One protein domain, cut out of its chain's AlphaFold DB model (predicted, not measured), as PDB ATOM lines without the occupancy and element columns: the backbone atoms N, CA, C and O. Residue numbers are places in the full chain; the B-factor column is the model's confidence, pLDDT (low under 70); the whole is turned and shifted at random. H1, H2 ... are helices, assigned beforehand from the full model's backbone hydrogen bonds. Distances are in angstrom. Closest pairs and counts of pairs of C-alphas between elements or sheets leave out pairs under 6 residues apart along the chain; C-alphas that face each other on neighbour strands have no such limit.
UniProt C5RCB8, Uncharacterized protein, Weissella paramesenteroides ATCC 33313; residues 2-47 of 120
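Overview. This is residues 2 to 47 of the 120 residues of an uncharacterized protein of Weissella paramesenteroides ATCC 33313 (UniProt C5RCB8). A long arm extends from a small head: H1 and the short H2 sit side by side where the printed part folds back after H1, and the longest helix, H3, leads away from them. Residues 32 to 47, of which 32 to 41 belong to H3, stick out free and make much of the length. The printed part has 46 residues with three named helices, in the order H1, H2, H3, and no named strand; the class is all helix. The whole is extended, with a radius of gyration of the C-alphas of 15.5 A and spans of 51 by 17 by 12 A.

Along the chain. H1 is residues 2 to 12, 15.3 A from first to last C-alpha, and begins with C-alpha 2 at (152.783, 120.968, 187.545). H2 is residues 17 to 20, with C-alpha 17 at (146.934, 112.577, 185.338). H3 is residues 25 to 41, 23.9 A long, and ends with C-alpha 41 at (143.550, 144.072, 192.402).

Arrangement. H1 touches H2; their closest C-alphas, those of Thr 5 and Val 19, are 5.7 A apart. H2 and H3 touch only at the corner by their link, H3 with residues 25 to 27 alone; the closest C-alphas, those of Val 19 and Gly 26, are 6.8 A apart. H1 and H3 are apart. Every O i to N i+4 pair is within hydrogen-bond range in H1, and 12 of 13 in H3; H2 is too short for such a pair.

Size, cuts and confidence. The C-alphas of Gly 13 and Thr 45, the two farthest apart, are 50.8 A apart. Without residues 32 to 47, the other 30 residues span 28 by 14 by 8 A. The printed part has no cut, and the links H1 to H2 and H2 to H3 are tight. The mean pLDDT of the printed part is 87.3, and no printed residue is under 70.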
ATOM      1  N   PHE A   2     151.671 121.513 188.342       81.62
ATOM      2  CA  PHE A   2     152.783 120.968 187.545       81.62
ATOM      3  C   PHE A   2     153.879 120.248 188.358       81.62
ATOM      4  O   PHE A   2     154.141 119.078 188.109       81.62
ATOM      5  N   LEU A   3     154.461 120.893 189.378       86.25
ATOM      6  CA  LEU A   3     155.506 120.267 190.209       86.25
ATOM      7  C   LEU A   3     155.014 119.014 190.947       86.25
ATOM      8  O   LEU A   3     155.745 118.037 191.061       86.25
ATOM      9  N   LEU A   4     153.760 119.034 191.408       86.12
ATOM     10  CA  LEU A   4     153.141 117.889 192.075       86.12
ATOM     11  C   LEU A   4     152.894 116.742 191.085       86.12
ATOM     12  O   LEU A   4     153.173 115.594 191.407       86.12
ATOM     13  N   THR A   5     152.444 117.053 189.866       86.06
ATOM     14  CA  THR A   5     152.320 116.083 188.772       86.06
ATOM     15  C   THR A   5     153.670 115.452 188.446       86.06
ATOM     16  O   THR A   5     153.739 114.236 188.322       86.06
ATOM     17  N   VAL A   6     154.746 116.240 188.344       86.31
ATOM     18  CA  VAL A   6     156.101 115.720 188.085       86.31
ATOM     19  C   VAL A   6     156.556 114.801 189.219       86.31
ATOM     20  O   VAL A   6     156.974 113.680 188.955       86.31
ATOM     21  N   PHE A   7     156.419 115.239 190.473       89.56
ATOM     22  CA  PHE A   7     156.802 114.449 191.645       89.56
ATOM     23  C   PHE A   7     156.069 113.101 191.705       89.56
ATOM     24  O   PHE A   7     156.706 112.056 191.821       89.56
ATOM     25  N   LEU A   8     154.742 113.113 191.563       88.31
ATOM     26  CA  LEU A   8     153.935 111.890 191.582       88.31
ATOM     27  C   LEU A   8     154.204 111.002 190.367       88.31
ATOM     28  O   LEU A   8     154.250 109.787 190.513       88.31
ATOM     29  N   SER A   9     154.452 111.587 189.192       86.25
ATOM     30  CA  SER A   9     154.761 110.796 187.995       86.25
ATOM     31  C   SER A   9     156.097 110.058 188.123       86.25
ATOM     32  O   SER A   9     156.221 108.922 187.678       86.25
ATOM     33  N   ILE A  10     157.089 110.676 188.776       88.44
ATOM     34  CA  ILE A  10     158.362 110.017 189.105       88.44
ATOM     35  C   ILE A  10     158.132 108.902 190.132       88.44
ATOM     36  O   ILE A  10     158.706 107.825 190.000       88.44
ATOM     37  N   SER A  11     157.277 109.140 191.131       91.25
ATOM     38  CA  SER A  11     156.974 108.163 192.182       91.25
ATOM     39  C   SER A  11     156.198 106.941 191.678       91.25
ATOM     40  O   SER A  11     156.426 105.842 192.174       91.25
ATOM     41  N   HIS A  12     155.260 107.116 190.743       88.12
ATOM     42  CA  HIS A  12     154.394 106.037 190.249       88.12
ATOM     43  C   HIS A  12     154.960 105.318 189.014       88.12
ATOM     44  O   HIS A  12     154.480 104.248 188.660       88.12
ATOM     45  N   GLY A  13     155.969 105.887 188.343       86.19
ATOM     46  CA  GLY A  13     156.498 105.348 187.083       86.19
ATOM     47  C   GLY A  13     155.562 105.539 185.880       86.19
ATOM     48  O   GLY A  13     155.869 105.088 184.779       86.19
ATOM     49  N   GLU A  14     154.443 106.237 186.070       82.88
ATOM     50  CA  GLU A  14     153.453 106.579 185.052       82.88
ATOM     51  C   GLU A  14     152.991 108.032 185.217       82.88
ATOM     52  O   GLU A  14     153.193 108.651 186.258       82.88
ATOM     53  N   THR A  15     152.379 108.624 184.187       79.19
ATOM     54  CA  THR A  15     151.935 110.026 184.266       79.19
ATOM     55  C   THR A  15     150.751 110.178 185.225       79.19
ATOM     56  O   THR A  15     149.649 109.725 184.915       79.19
ATOM     57  N   ALA A  16     150.945 110.902 186.330       82.81
ATOM     58  CA  ALA A  16     149.924 111.187 187.346       82.81
ATOM     59  C   ALA A  16     148.875 112.205 186.845       82.81
ATOM     60  O   ALA A  16     148.912 113.405 187.158       82.81
ATOM     61  N   ARG A  17     147.944 111.737 186.005       77.19
ATOM     62  CA  ARG A  17     146.934 112.577 185.338       77.19
ATOM     63  C   ARG A  17     145.894 113.141 186.303       77.19
ATOM     64  O   ARG A  17     145.346 114.204 186.006       77.19
ATOM     65  N   GLU A  18     145.650 112.515 187.455       80.69
ATOM     66  CA  GLU A  18     144.665 113.001 188.434       80.69
ATOM     67  C   GLU A  18     144.954 114.422 188.937       80.69
ATOM     68  O   GLU A  18     144.022 115.170 189.226       80.69
ATOM     69  N   VAL A  19     146.225 114.836 188.973       79.75
ATOM     70  CA  VAL A  19     146.621 116.181 189.419       79.75
ATOM     71  C   VAL A  19     146.623 117.201 188.283       79.75
ATOM     72  O   VAL A  19     146.430 118.384 188.542       79.75
ATOM     73  N   TYR A  20     146.854 116.780 187.038       78.00
ATOM     74  CA  TYR A  20     146.941 117.684 185.880       78.00
ATOM     75  C   TYR A  20     145.610 117.833 185.123       78.00
ATOM     76  O   TYR A  20     145.511 118.595 184.165       78.00
ATOM     77  N   ASN A  21     144.566 117.128 185.557       81.38
ATOM     78  CA  ASN A  21     143.238 117.222 184.966       81.38
ATOM     79  C   ASN A  21     142.575 118.578 185.285       81.38
ATOM     80  O   ASN A  21     142.660 119.083 186.407       81.38
ATOM     81  N   ILE A  22     141.858 119.142 184.313       81.94
ATOM     82  CA  ILE A  22     141.069 120.374 184.448       81.94
ATOM     83  C   ILE A  22     139.950 120.196 185.489       81.94
ATOM     84  O   ILE A  22     139.614 121.131 186.207       81.94
ATOM     85  N   PHE A  23     139.428 118.974 185.630       86.62
ATOM     86  CA  PHE A  23     138.428 118.614 186.639       86.62
ATOM     87  C   PHE A  23     139.031 118.227 188.000       86.62
ATOM     88  O   PHE A  23     138.309 117.786 188.892       86.62
ATOM     89  N   SER A  24     140.346 118.365 188.186       88.25
ATOM     90  CA  SER A  24     140.978 118.163 189.493       88.25
ATOM     91  C   SER A  24     140.766 119.372 190.408       88.25
ATOM     92  O   SER A  24     140.510 120.485 189.949       88.25
ATOM     93  N   ILE A  25     140.981 119.187 191.714       86.50
ATOM     94  CA  ILE A  25     140.954 120.280 192.700       86.50
ATOM     95  C   ILE A  25     141.880 121.429 192.275       86.50
ATOM     96  O   ILE A  25     141.502 122.597 192.345       86.50
ATOM     97  N   GLY A  26     143.076 121.113 191.769       85.12
ATOM     98  CA  GLY A  26     143.993 122.127 191.254       85.12
ATOM     99  C   GLY A  26     143.426 122.867 190.037       85.12
ATOM    100  O   GLY A  26     143.587 124.086 189.939       85.12
ATOM    101  N   GLY A  27     142.740 122.141 189.152       85.00
ATOM    102  CA  GLY A  27     142.108 122.677 187.948       85.00
ATOM    103  C   GLY A  27     141.018 123.704 188.248       85.00
ATOM    104  O   GLY A  27     140.848 124.636 187.472       85.00
ATOM    105  N   PHE A  28     140.365 123.616 189.411       88.50
ATOM    106  CA  PHE A  28     139.433 124.638 189.900       88.50
ATOM    107  C   PHE A  28     140.118 125.757 190.694       88.50
ATOM    108  O   PHE A  28     139.795 126.932 190.511       88.50
ATOM    109  N   ILE A  29     141.076 125.418 191.565       91.00
ATOM    110  CA  ILE A  29     141.744 126.397 192.437       91.00
ATOM    111  C   ILE A  29     142.557 127.412 191.629       91.00
ATOM    112  O   ILE A  29     142.539 128.596 191.964       91.00
ATOM    113  N   LEU A  30     143.259 126.992 190.571       88.31
ATOM    114  CA  LEU A  30     144.088 127.909 189.780       88.31
ATOM    115  C   LEU A  30     143.262 129.008 189.080       88.31
ATOM    116  O   LEU A  30     143.556 130.183 189.315       88.31
ATOM    117  N   PRO A  31     142.222 128.698 188.276       90.50
ATOM    118  CA  PRO A  31     141.370 129.724 187.677       90.50
ATOM    119  C   PRO A  31     140.677 130.602 188.718       90.50
ATOM    120  O   PRO A  31     140.604 131.816 188.536       90.50
ATOM    121  N   LEU A  32     140.212 130.012 189.825       93.38
ATOM    122  CA  LEU A  32     139.566 130.753 190.907       93.38
ATOM    123  C   LEU A  32     140.535 131.733 191.581       93.38
ATOM    124  O   LEU A  32     140.179 132.884 191.816       93.38
ATOM    125  N   GLY A  33     141.774 131.314 191.839       94.25
ATOM    126  CA  GLY A  33     142.819 132.170 192.395       94.25
ATOM    127  C   GLY A  33     143.177 133.328 191.464       94.25
ATOM    128  O   GLY A  33     143.271 134.467 191.916       94.25
ATOM    129  N   ILE A  34     143.300 133.064 190.159       92.94
ATOM    130  CA  ILE A  34     143.516 134.109 189.148       92.94
ATOM    131  C   ILE A  34     142.337 135.091 189.149       92.94
ATOM    132  O   ILE A  34     142.544 136.301 189.233       92.94
ATOM    133  N   TRP A  35     141.103 134.588 189.115       93.00
ATOM    134  CA  TRP A  35     139.898 135.415 189.164       93.00
ATOM    135  C   TRP A  35     139.858 136.303 190.414       93.00
ATOM    136  O   TRP A  35     139.711 137.521 190.300       93.00
ATOM    137  N   LEU A  36     140.054 135.717 191.601       94.62
ATOM    138  CA  LEU A  36     140.075 136.439 192.874       94.62
ATOM    139  C   LEU A  36     141.194 137.481 192.916       94.62
ATOM    140  O   LEU A  36     140.962 138.589 193.398       94.62
ATOM    141  N   PHE A  37     142.381 137.162 192.396       95.12
ATOM    142  CA  PHE A  37     143.490 138.107 192.310       95.12
ATOM    143  C   PHE A  37     143.092 139.350 191.510       95.12
ATOM    144  O   PHE A  37     143.236 140.469 192.003       95.12
ATOM    145  N   PHE A  38     142.533 139.171 190.310       92.31
ATOM    146  CA  PHE A  38     142.076 140.293 189.490       92.31
ATOM    147  C   PHE A  38     140.923 141.056 190.155       92.31
ATOM    148  O   PHE A  38     140.928 142.285 190.148       92.31
ATOM    149  N   GLN A  39     139.986 140.354 190.797       91.31
ATOM    150  CA  GLN A  39     138.867 140.965 191.517       91.31
ATOM    151  C   GLN A  39     139.318 141.845 192.697       91.31
ATOM    152  O   GLN A  39     138.711 142.883 192.945       91.31
ATOM    153  N   HIS A  40     140.369 141.454 193.424       92.81
ATOM    154  CA  HIS A  40     140.916 142.253 194.529       92.81
ATOM    155  C   HIS A  40     141.841 143.365 194.033       92.81
ATOM    156  O   HIS A  40     141.877 144.453 194.605       92.81
ATOM    157  N   ARG A  41     142.597 143.110 192.960       93.31
ATOM    158  CA  ARG A  41     143.550 144.072 192.402       93.31
ATOM    159  C   ARG A  41     142.865 145.261 191.731       93.31
ATOM    160  O   ARG A  41     143.450 146.350 191.711       93.31
ATOM    161  N   PHE A  42     141.676 145.042 191.172       90.62
ATOM    162  CA  PHE A  42     140.892 146.041 190.459       90.62
ATOM    163  C   PHE A  42     139.548 146.266 191.167       90.62
ATOM    164  O   PHE A  42     138.694 145.381 191.140       90.62
ATOM    165  N   PRO A  43     139.323 147.437 191.797       83.88
ATOM    166  CA  PRO A  43     138.038 147.738 192.422       83.88
ATOM    167  C   PRO A  43     136.914 147.742 191.378       83.88
ATOM    168  O   PRO A  43     137.154 147.989 190.199       83.88
ATOM    169  N   LYS A  44     135.660 147.538 191.803       83.19
ATOM    170  CA  LYS A  44     134.493 147.516 190.891       83.19
ATOM    171  C   LYS A  44     134.323 148.797 190.059       83.19
ATOM    172  O   LYS A  44     133.677 148.767 189.020       83.19
ATOM    173  N   THR A  45     134.883 149.911 190.523       88.44
ATOM    174  CA  THR A  45     134.876 151.216 189.847       88.44
ATOM    175  C   THR A  45     136.037 151.403 188.874       88.44
ATOM    176  O   THR A  45     136.108 152.428 188.197       88.44
ATOM    177  N   TRP A  46     136.967 150.449 188.805       90.56
ATOM    178  CA  TRP A  46     138.105 150.538 187.912       90.56
ATOM    179  C   TRP A  46     137.641 150.506 186.461       90.56
ATOM    180  O   TRP A  46     136.961 149.578 186.024       90.56
ATOM    181  N   GLN A  47     138.061 151.515 185.706       88.38
ATOM    182  CA  GLN A  47     137.877 151.559 184.268       88.38
ATOM    183  C   GLN A  47     139.251 151.546 183.598       88.38
ATOM    184  O   GLN A  47     140.081 152.415 183.888       88.38
TER     185      GLN A  47